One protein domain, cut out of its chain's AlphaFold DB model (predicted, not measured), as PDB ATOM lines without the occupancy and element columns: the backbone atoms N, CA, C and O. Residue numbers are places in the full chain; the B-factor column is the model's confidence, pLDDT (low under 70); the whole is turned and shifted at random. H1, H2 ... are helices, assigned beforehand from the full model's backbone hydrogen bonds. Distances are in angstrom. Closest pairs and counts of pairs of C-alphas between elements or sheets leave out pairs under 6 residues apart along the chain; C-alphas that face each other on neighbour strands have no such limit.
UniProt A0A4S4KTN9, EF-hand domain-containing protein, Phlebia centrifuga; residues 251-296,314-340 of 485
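AT A GLANCE: This is residues 251 to 296 and 314 to 340 of the 485 residues of the protein "EF-hand domain-containing protein" of Phlebia centrifuga (UniProt A0A4S4KTN9). The shape is one long helix, H3, with the shorter H1 running back beside part of it, the opposite way, and H4 crossing near its first end, about perpendicular to it and apart from H1. H2 is a short turn of helix at the corner between H1 and H3, while residues 314 to 320 stick out as a free arm. The printed part has 73 residues with four named helices, H1, H2, H3 and H4 in that order, and no named strand; its class is all helix. It is loose, with a radius of gyration of the C-alphas of 14.4 A, and elongated, spanning 44 by 27 by 18 A.

HOW THE PARTS SIT: Start at H1, residues 251 to 262, and look across to H3, residues 273 to 296, the hub that touches three other helices. H1 touches H3 at residues 279 to 286 of H3 alone; the closest C-alphas, those of Asp 252 and Ile 286, are 7.0 A apart. Their lines stand at a shallow tilt of 20 degrees, and they run opposite ways. Next comes H2, residues 266 to 270, close to H1 but not clearly touching it: the closest C-alphas, those of Val 260 and Thr 266, are 6.3 A apart. H2 and H3 only just touch, with 3 pairs of C-alphas within 8 A, and only at the corner by their link; the closest C-alphas are those of Val 269 and Ile 275, 6.1 A apart. Go on to H4, residues 330 to 338, which touches H3 at residues 273 to 280 of H3 alone. The closest C-alphas there are those of Arg 277 and Leu 330, at 6.5 A, and the lines are about perpendicular, at 81 degrees. H4 is apart from H1, and only just apart from H2, with the closest C-alphas at 8.2 A. In H1, H2 and H4 every O i to N i+4 pair is within hydrogen-bond range; in H3, 19 of 20 are.

IN THESE COORDINATES: Find C-alpha 251 at (-8.811, -15.683, 53.306); from there H1 runs 16.7 A to Glu 262. H2 covers 6.2 A from Thr 266 to Gln 270. H3 begins at C-alpha 273, (0.417, -35.998, 42.654), and runs 35.4 A to Lys 296. H4 runs 12.1 A from Leu 330 to C-alpha 338 at (1.039, -26.614, 32.897).

THE WHOLE: The two C-alphas farthest apart, those of Gly 264 and Lys 315, are 45.9 A from each other. Residues 297 to 313 are not printed, and C-alphas 296 and 314 stand 20.9 A apart across this cut, which lies in the link from H3 to H4. The links H1 to H2 and H2 to H3 are tight. Residues 314 to 329 hold no named element. The model's mean pLDDT over the printed part is 78.2; it is under 70 at residues 292 to 296 and 314 to 328.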
ATOM      1  N   GLN A 251      -8.973 -14.753  52.178       86.44
ATOM      2  CA  GLN A 251      -8.811 -15.683  53.306       86.44
ATOM      3  C   GLN A 251      -8.702 -17.151  52.859       86.44
ATOM      4  O   GLN A 251      -7.933 -17.929  53.431       86.44
ATOM      5  N   ASP A 252      -9.436 -17.520  51.812       88.38
ATOM      6  CA  ASP A 252      -9.402 -18.858  51.219       88.38
ATOM      7  C   ASP A 252      -8.039 -19.166  50.586       88.38
ATOM      8  O   ASP A 252      -7.497 -20.259  50.758       88.38
ATOM      9  N   GLU A 253      -7.443 -18.180  49.906       90.50
ATOM     10  CA  GLU A 253      -6.093 -18.289  49.348       90.50
ATOM     11  C   GLU A 253      -5.044 -18.358  50.454       90.50
ATOM     12  O   GLU A 253      -4.118 -19.157  50.355       90.50
ATOM     13  N   ALA A 254      -5.192 -17.570  51.522       90.50
ATOM     14  CA  ALA A 254      -4.283 -17.594  52.666       90.50
ATOM     15  C   ALA A 254      -4.296 -18.958  53.380       90.50
ATOM     16  O   ALA A 254      -3.240 -19.517  53.679       90.50
ATOM     17  N   SER A 255      -5.486 -19.528  53.588       91.88
ATOM     18  CA  SER A 255      -5.665 -20.840  54.226       91.88
ATOM     19  C   SER A 255      -5.063 -21.968  53.383       91.88
ATOM     20  O   SER A 255      -4.349 -22.830  53.898       91.88
ATOM     21  N   LEU A 256      -5.303 -21.949  52.067       93.44
ATOM     22  CA  LEU A 256      -4.737 -22.935  51.151       93.44
ATOM     23  C   LEU A 256      -3.219 -22.765  50.979       93.44
ATOM     24  O   LEU A 256      -2.503 -23.763  50.940       93.44
ATOM     25  N   ALA A 257      -2.711 -21.529  50.948       93.00
ATOM     26  CA  ALA A 257      -1.278 -21.237  50.909       93.00
ATOM     27  C   ALA A 257      -0.552 -21.756  52.159       93.00
ATOM     28  O   ALA A 257       0.481 -22.405  52.033       93.00
ATOM     29  N   ALA A 258      -1.124 -21.572  53.355       94.00
ATOM     30  CA  ALA A 258      -0.561 -22.133  54.584       94.00
ATOM     31  C   ALA A 258      -0.453 -23.669  54.520       94.00
ATOM     32  O   ALA A 258       0.536 -24.247  54.972       94.00
ATOM     33  N   LYS A 259      -1.438 -24.337  53.900       93.69
ATOM     34  CA  LYS A 259      -1.403 -25.791  53.696       93.69
ATOM     35  C   LYS A 259      -0.345 -26.223  52.680       93.69
ATOM     36  O   LYS A 259       0.267 -27.273  52.861       93.69
ATOM     37  N   VAL A 260      -0.129 -25.437  51.626       95.19
ATOM     38  CA  VAL A 260       0.956 -25.658  50.654       95.19
ATOM     39  C   VAL A 260       2.318 -25.571  51.345       95.19
ATOM     40  O   VAL A 260       3.147 -26.459  51.152       95.19
ATOM     41  N   GLU A 261       2.521 -24.576  52.209       95.00
ATOM     42  CA  GLU A 261       3.762 -24.428  52.980       95.00
ATOM     43  C   GLU A 261       3.981 -25.586  53.966       95.00
ATOM     44  O   GLU A 261       5.056 -26.185  53.978       95.00
ATOM     45  N   GLU A 262       2.949 -26.008  54.710       95.12
ATOM     46  CA  GLU A 262       3.012 -27.196  55.587       95.12
ATOM     47  C   GLU A 262       3.445 -28.459  54.821       95.12
ATOM     48  O   GLU A 262       4.107 -29.345  55.365       95.12
ATOM     49  N   LYS A 263       3.071 -28.552  53.542       93.38
ATOM     50  CA  LYS A 263       3.351 -29.700  52.678       93.38
ATOM     51  C   LYS A 263       4.702 -29.627  51.965       93.38
ATOM     52  O   LYS A 263       4.997 -30.549  51.208       93.38
ATOM     53  N   GLY A 264       5.520 -28.604  52.223       91.94
ATOM     54  CA  GLY A 264       6.874 -28.466  51.673       91.94
ATOM     55  C   GLY A 264       7.029 -27.392  50.592       91.94
ATOM     56  O   GLY A 264       8.049 -27.382  49.905       91.94
ATOM     57  N   GLY A 265       6.041 -26.507  50.435       92.31
ATOM     58  CA  GLY A 265       6.101 -25.365  49.522       92.31
ATOM     59  C   GLY A 265       5.694 -25.685  48.080       92.31
ATOM     60  O   GLY A 265       5.484 -26.836  47.690       92.31
ATOM     61  N   THR A 266       5.566 -24.630  47.272       90.81
ATOM     62  CA  THR A 266       4.974 -24.682  45.921       90.81
ATOM     63  C   THR A 266       5.662 -25.684  44.988       90.81
ATOM     64  O   THR A 266       4.980 -26.518  44.389       90.81
ATOM     65  N   ASP A 267       6.992 -25.652  44.888       89.31
ATOM     66  CA  ASP A 267       7.743 -26.489  43.939       89.31
ATOM     67  C   ASP A 267       7.629 -27.983  44.270       89.31
ATOM     68  O   ASP A 267       7.413 -28.821  43.390       89.31
ATOM     69  N   TYR A 268       7.709 -28.325  45.559       92.56
ATOM     70  CA  TYR A 268       7.581 -29.703  46.024       92.56
ATOM     71  C   TYR A 268       6.160 -30.237  45.823       92.56
ATOM     72  O   TYR A 268       5.966 -31.362  45.352       92.56
ATOM     73  N   VAL A 269       5.154 -29.412  46.128       92.50
ATOM     74  CA  VAL A 269       3.741 -29.748  45.940       92.50
ATOM     75  C   VAL A 269       3.426 -30.008  44.466       92.50
ATOM     76  O   VAL A 269       2.780 -31.008  44.159       92.50
ATOM     77  N   GLN A 270       3.899 -29.164  43.542       90.44
ATOM     78  CA  GLN A 270       3.637 -29.328  42.106       90.44
ATOM     79  C   GLN A 270       4.215 -30.635  41.533       90.44
ATOM     80  O   GLN A 270       3.643 -31.201  40.599       90.44
ATOM     81  N   GLY A 271       5.311 -31.140  42.109       90.31
ATOM     82  CA  GLY A 271       5.923 -32.415  41.729       90.31
ATOM     83  C   GLY A 271       5.248 -33.663  42.316       90.31
ATOM     84  O   GLY A 271       5.586 -34.775  41.908       90.31
ATOM     85  N   ASN A 272       4.307 -33.519  43.259       93.56
ATOM     86  CA  ASN A 272       3.746 -34.638  44.017       93.56
ATOM     87  C   ASN A 272       2.225 -34.785  43.838       93.56
ATOM     88  O   ASN A 272       1.418 -34.150  44.518       93.56
ATOM     89  N   ASP A 273       1.824 -35.722  42.975       93.69
ATOM     90  CA  ASP A 273       0.417 -35.998  42.654       93.69
ATOM     91  C   ASP A 273      -0.433 -36.402  43.865       93.69
ATOM     92  O   ASP A 273      -1.638 -36.154  43.880       93.69
ATOM     93  N   THR A 274       0.155 -37.040  44.878       93.81
ATOM     94  CA  THR A 274      -0.577 -37.423  46.093       93.81
ATOM     95  C   THR A 274      -0.944 -36.188  46.901       93.81
ATOM     96  O   THR A 274      -2.109 -36.021  47.257       93.81
ATOM     97  N   ILE A 275       0.010 -35.277  47.085       93.69
ATOM     98  CA  ILE A 275      -0.220 -34.017  47.794       93.69
ATOM     99  C   ILE A 275      -1.184 -33.119  47.009       93.69
ATOM    100  O   ILE A 275      -2.095 -32.543  47.600       93.69
ATOM    101  N   LEU A 276      -1.069 -33.057  45.677       93.56
ATOM    102  CA  LEU A 276      -2.016 -32.308  44.843       93.56
ATOM    103  C   LEU A 276      -3.456 -32.817  44.989       93.56
ATOM    104  O   LEU A 276      -4.375 -32.005  45.041       93.56
ATOM    105  N   ARG A 277      -3.678 -34.137  45.097       92.50
ATOM    106  CA  ARG A 277      -5.026 -34.681  45.362       92.50
ATOM    107  C   ARG A 277      -5.549 -34.272  46.735       92.50
ATOM    108  O   ARG A 277      -6.730 -33.954  46.848       92.50
ATOM    109  N   GLU A 278      -4.695 -34.272  47.756       92.75
ATOM    110  CA  GLU A 278      -5.072 -33.831  49.105       92.75
ATOM    111  C   GLU A 278      -5.447 -32.344  49.130       92.75
ATOM    112  O   GLU A 278      -6.484 -31.979  49.683       92.75
ATOM    113  N   LEU A 279      -4.648 -31.488  48.487       93.81
ATOM    114  CA  LEU A 279      -4.916 -30.051  48.405       93.81
ATOM    115  C   LEU A 279      -6.158 -29.737  47.570       93.81
ATOM    116  O   LEU A 279      -6.937 -28.869  47.946       93.81
ATOM    117  N   LEU A 280      -6.389 -30.477  46.483       91.62
ATOM    118  CA  LEU A 280      -7.609 -30.364  45.685       91.62
ATOM    119  C   LEU A 280      -8.848 -30.786  46.494       91.62
ATOM    120  O   LEU A 280      -9.907 -30.171  46.397       91.62
ATOM    121  N   ALA A 281      -8.739 -31.838  47.311       90.62
ATOM    122  CA  ALA A 281      -9.813 -32.224  48.222       90.62
ATOM    123  C   ALA A 281     -10.090 -31.118  49.251       90.62
ATOM    124  O   ALA A 281     -11.252 -30.791  49.483       90.62
ATOM    125  N   TYR A 282      -9.042 -30.501  49.800       91.44
ATOM    126  CA  TYR A 282      -9.159 -29.375  50.726       91.44
ATOM    127  C   TYR A 282      -9.783 -28.131  50.067       91.44
ATOM    128  O   TYR A 282     -10.721 -27.564  50.621       91.44
ATOM    129  N   GLU A 283      -9.379 -27.765  48.847       90.81
ATOM    130  CA  GLU A 283     -10.018 -26.707  48.049       90.81
ATOM    131  C   GLU A 283     -11.527 -26.948  47.898       90.81
ATOM    132  O   GLU A 283     -12.328 -26.055  48.173       90.81
ATOM    133  N   ASN A 284     -11.937 -28.172  47.547       87.56
ATOM    134  CA  ASN A 284     -13.358 -28.505  47.427       87.56
ATOM    135  C   ASN A 284     -14.118 -28.300  48.750       87.56
ATOM    136  O   ASN A 284     -15.282 -27.905  48.723       87.56
ATOM    137  N   THR A 285     -13.490 -28.535  49.912       87.81
ATOM    138  CA  THR A 285     -14.140 -28.267  51.209       87.81
ATOM    139  C   THR A 285     -14.379 -26.779  51.453       87.81
ATOM    140  O   THR A 285     -15.447 -26.419  51.946       87.81
ATOM    141  N   ILE A 286     -13.437 -25.919  51.048       85.56
ATOM    142  CA  ILE A 286     -13.567 -24.457  51.142       85.56
ATOM    143  C   ILE A 286     -14.713 -23.978  50.241       85.56
ATOM    144  O   ILE A 286     -15.616 -23.277  50.696       85.56
ATOM    145  N   VAL A 287     -14.739 -24.427  48.980       81.75
ATOM    146  CA  VAL A 287     -15.781 -24.048  48.008       81.75
ATOM    147  C   VAL A 287     -17.178 -24.446  48.495       81.75
ATOM    148  O   VAL A 287     -18.115 -23.648  48.420       81.75
ATOM    149  N   LEU A 288     -17.324 -25.655  49.048       80.94
ATOM    150  CA  LEU A 288     -18.592 -26.124  49.612       80.94
ATOM    151  C   LEU A 288     -19.031 -25.299  50.831       80.94
ATOM    152  O   LEU A 288     -20.221 -25.008  50.975       80.94
ATOM    153  N   ALA A 289     -18.097 -24.908  51.703       80.88
ATOM    154  CA  ALA A 289     -18.397 -24.066  52.860       80.88
ATOM    155  C   ALA A 289     -18.914 -22.680  52.435       80.88
ATOM    156  O   ALA A 289     -19.927 -22.216  52.964       80.88
ATOM    157  N   ASN A 290     -18.282 -22.073  51.428       75.50
ATOM    158  CA  ASN A 290     -18.683 -20.773  50.892       75.50
ATOM    159  C   ASN A 290     -20.054 -20.823  50.215       75.50
ATOM    160  O   ASN A 290     -20.892 -19.964  50.476       75.50
ATOM    161  N   HIS A 291     -20.329 -21.856  49.411       71.62
ATOM    162  CA  HIS A 291     -21.631 -22.012  48.758       71.62
ATOM    163  C   HIS A 291     -22.778 -22.077  49.781       71.62
ATOM    164  O   HIS A 291     -23.772 -21.361  49.664       71.62
ATOM    165  N   ASN A 292     -22.593 -22.855  50.852       68.69
ATOM    166  CA  ASN A 292     -23.570 -22.973  51.935       68.69
ATOM    167  C   ASN A 292     -23.771 -21.663  52.719       68.69
ATOM    168  O   ASN A 292     -24.853 -21.439  53.268       68.69
ATOM    169  N   ALA A 293     -22.748 -20.806  52.796       63.28
ATOM    170  CA  ALA A 293     -22.852 -19.482  53.402       63.28
ATOM    171  C   ALA A 293     -23.615 -18.505  52.491       63.28
ATOM    172  O   ALA A 293     -24.531 -17.829  52.957       63.28
ATOM    173  N   THR A 294     -23.316 -18.478  51.186       59.75
ATOM    174  CA  THR A 294     -23.973 -17.588  50.213       59.75
ATOM    175  C   THR A 294     -25.463 -17.899  50.045       59.75
ATOM    176  O   THR A 294     -26.276 -16.978  50.042       59.75
ATOM    177  N   SER A 295     -25.865 -19.178  50.006       59.12
ATOM    178  CA  SER A 295     -27.284 -19.563  49.896       59.12
ATOM    179  C   SER A 295     -28.146 -19.094  51.075       59.12
ATOM    180  O   SER A 295     -29.353 -18.920  50.921       59.12
ATOM    181  N   LYS A 296     -27.553 -18.859  52.254       55.03
ATOM    182  CA  LYS A 296     -28.264 -18.314  53.423       55.03
ATOM    183  C   LYS A 296     -28.441 -16.790  53.359       55.03
ATOM    184  O   LYS A 296     -29.412 -16.273  53.908       55.03
ATOM    185  N   ALA A 314     -29.043  -8.771  33.694       38.56
ATOM    186  CA  ALA A 314     -29.188 -10.122  34.242       38.56
ATOM    187  C   ALA A 314     -29.468 -11.191  33.163       38.56
ATOM    188  O   ALA A 314     -29.023 -12.330  33.294       38.56
ATOM    189  N   LYS A 315     -30.146 -10.831  32.062       39.81
ATOM    190  CA  LYS A 315     -30.511 -11.765  30.974       39.81
ATOM    191  C   LYS A 315     -29.345 -12.184  30.068       39.81
ATOM    192  O   LYS A 315     -29.480 -13.147  29.320       39.81
ATOM    193  N   LEU A 316     -28.200 -11.501  30.137       38.16
ATOM    194  CA  LEU A 316     -26.985 -11.846  29.383       38.16
ATOM    195  C   LEU A 316     -25.985 -12.680  30.196       38.16
ATOM    196  O   LEU A 316     -24.866 -12.899  29.734       38.16
ATOM    197  N   ARG A 317     -26.360 -13.135  31.397       40.06
ATOM    198  CA  ARG A 317     -25.520 -13.947  32.282       40.06
ATOM    199  C   ARG A 317     -25.352 -15.350  31.673       40.06
ATOM    200  O   ARG A 317     -26.317 -16.109  31.663       40.06
ATOM    201  N   PRO A 318     -24.161 -15.750  31.182       34.84
ATOM    202  CA  PRO A 318     -23.855 -17.168  31.151       34.84
ATOM    203  C   PRO A 318     -23.734 -17.587  32.612       34.84
ATOM    204  O   PRO A 318     -23.070 -16.913  33.403       34.84
ATOM    205  N   ASP A 319     -24.413 -18.658  32.975       36.75
ATOM    206  CA  ASP A 319     -24.359 -19.232  34.304       36.75
ATOM    207  C   ASP A 319     -22.908 -19.613  34.663       36.75
ATOM    208  O   ASP A 319     -22.348 -20.588  34.164       36.75
ATOM    209  N   ILE A 320     -22.248 -18.776  35.468       42.91
ATOM    210  CA  ILE A 320     -20.906 -19.042  36.016       42.91
ATOM    211  C   ILE A 320     -21.023 -19.942  37.266       42.91
ATOM    212  O   ILE A 320     -20.017 -20.446  37.758       42.91
ATOM    213  N   SER A 321     -22.241 -20.214  37.755       40.94
ATOM    214  CA  SER A 321     -22.473 -20.931  39.011       40.94
ATOM    215  C   SER A 321     -22.415 -22.454  38.891       40.94
ATOM    216  O   SER A 321     -22.209 -23.114  39.905       40.94
ATOM    217  N   GLU A 322     -22.571 -23.045  37.705       35.34
ATOM    218  CA  GLU A 322     -22.617 -24.515  37.594       35.34
ATOM    219  C   GLU A 322     -21.243 -25.180  37.410       35.34
ATOM    220  O   GLU A 322     -21.082 -26.358  37.724       35.34
ATOM    221  N   ARG A 323     -20.204 -24.446  36.979       38.47
ATOM    222  CA  ARG A 323     -18.857 -25.034  36.814       38.47
ATOM    223  C   ARG A 323     -18.072 -25.190  38.118       38.47
ATOM    224  O   ARG A 323     -17.142 -25.991  38.149       38.47
ATOM    225  N   SER A 324     -18.421 -24.463  39.178       43.31
ATOM    226  CA  SER A 324     -17.699 -24.515  40.459       43.31
ATOM    227  C   SER A 324     -18.005 -25.769  41.287       43.31
ATOM    228  O   SER A 324     -17.244 -26.099  42.192       43.31
ATOM    229  N   VAL A 325     -19.077 -26.504  40.962       43.41
ATOM    230  CA  VAL A 325     -19.491 -27.727  41.678       43.41
ATOM    231  C   VAL A 325     -19.009 -29.006  40.971       43.41
ATOM    232  O   VAL A 325     -19.167 -30.116  41.484       43.41
ATOM    233  N   GLN A 326     -18.359 -28.896  39.806       48.09
ATOM    234  CA  GLN A 326     -17.752 -30.061  39.168       48.09
ATOM    235  C   GLN A 326     -16.531 -30.498  39.989       48.09
ATOM    236  O   GLN A 326     -15.574 -29.737  40.133       48.09
ATOM    237  N   ARG A 327     -16.538 -31.736  40.509       53.56
ATOM    238  CA  ARG A 327     -15.341 -32.373  41.086       53.56
ATOM    239  C   ARG A 327     -14.204 -32.269  40.075       53.56
ATOM    240  O   ARG A 327     -14.157 -33.022  39.106       53.56
ATOM    241  N   SER A 328     -13.305 -31.327  40.327       63.41
ATOM    242  CA  SER A 328     -12.121 -31.106  39.515       63.41
ATOM    243  C   SER A 328     -11.317 -32.394  39.451       63.41
ATOM    244  O   SER A 328     -11.011 -32.985  40.487       63.41
ATOM    245  N   SER A 329     -10.964 -32.850  38.253       81.69
ATOM    246  CA  SER A 329     -10.033 -33.967  38.135       81.69
ATOM    247  C   SER A 329      -8.597 -33.475  38.356       81.69
ATOM    248  O   SER A 329      -8.239 -32.360  37.974       81.69
ATOM    249  N   LEU A 330      -7.730 -34.320  38.927       86.56
ATOM    250  CA  LEU A 330      -6.291 -34.023  39.017       86.56
ATOM    251  C   LEU A 330      -5.699 -33.715  37.629       86.56
ATOM    252  O   LEU A 330      -4.799 -32.894  37.501       86.56
ATOM    253  N   ARG A 331      -6.232 -34.354  36.578       87.44
ATOM    254  CA  ARG A 331      -5.813 -34.137  35.192       87.44
ATOM    255  C   ARG A 331      -6.059 -32.698  34.736       87.44
ATOM    256  O   ARG A 331      -5.164 -32.108  34.143       87.44
ATOM    257  N   GLU A 332      -7.233 -32.141  35.022       87.69
ATOM    258  CA  GLU A 332      -7.524 -30.730  34.737       87.69
ATOM    259  C   GLU A 332      -6.611 -29.803  35.530       87.69
ATOM    260  O   GLU A 332      -6.036 -28.895  34.946       87.69
ATOM    261  N   LEU A 333      -6.411 -30.066  36.828       89.56
ATOM    262  CA  LEU A 333      -5.515 -29.249  37.649       89.56
ATOM    263  C   LEU A 333      -4.096 -29.221  37.065       89.56
ATOM    264  O   LEU A 333      -3.512 -28.153  36.927       89.56
ATOM    265  N   LYS A 334      -3.542 -30.379  36.681       90.62
ATOM    266  CA  LYS A 334      -2.210 -30.445  36.056       90.62
ATOM    267  C   LYS A 334      -2.176 -29.745  34.699       90.62
ATOM    268  O   LYS A 334      -1.164 -29.137  34.370       90.62
ATOM    269  N   SER A 335      -3.267 -29.793  33.934       91.00
ATOM    270  CA  SER A 335      -3.396 -29.017  32.696       91.00
ATOM    271  C   SER A 335      -3.339 -27.513  32.980       91.00
ATOM    272  O   SER A 335      -2.553 -26.808  32.354       91.00
ATOM    273  N   ASP A 336      -4.096 -27.027  33.965       89.94
ATOM    274  CA  ASP A 336      -4.128 -25.611  34.350       89.94
ATOM    275  C   ASP A 336      -2.783 -25.136  34.940       89.94
ATOM    276  O   ASP A 336      -2.340 -24.006  34.711       89.94
ATOM    277  N   LEU A 337      -2.091 -26.006  35.686       91.31
ATOM    278  CA  LEU A 337      -0.745 -25.755  36.210       91.31
ATOM    279  C   LEU A 337       0.336 -25.822  35.120       91.31
ATOM    280  O   LEU A 337       1.328 -25.106  35.217       91.31
ATOM    281  N   GLY A 338       0.140 -26.596  34.055       89.94
ATOM    282  CA  GLY A 338       1.039 -26.614  32.897       89.94
ATOM    283  C   GLY A 338       0.820 -25.452  31.921       89.94
ATOM    284  O   GLY A 338       1.732 -25.097  31.184       89.94
ATOM    285  N   GLU A 339      -0.369 -24.846  31.917       92.62
ATOM    286  CA  GLU A 339      -0.719 -23.767  30.989       92.62
ATOM    287  C   GLU A 339       0.046 -22.470  31.302       92.62
ATOM    288  O   GLU A 339      -0.002 -21.944  32.417       92.62
ATOM    289  N   ASP A 340       0.737 -21.917  30.310       92.75
ATOM    290  CA  ASP A 340       1.351 -20.596  30.422       92.75
ATOM    291  C   ASP A 340       0.281 -19.493  30.573       92.75
ATOM    292  O   ASP A 340      -0.810 -19.561  30.002       92.75
TER     293      ASP A 340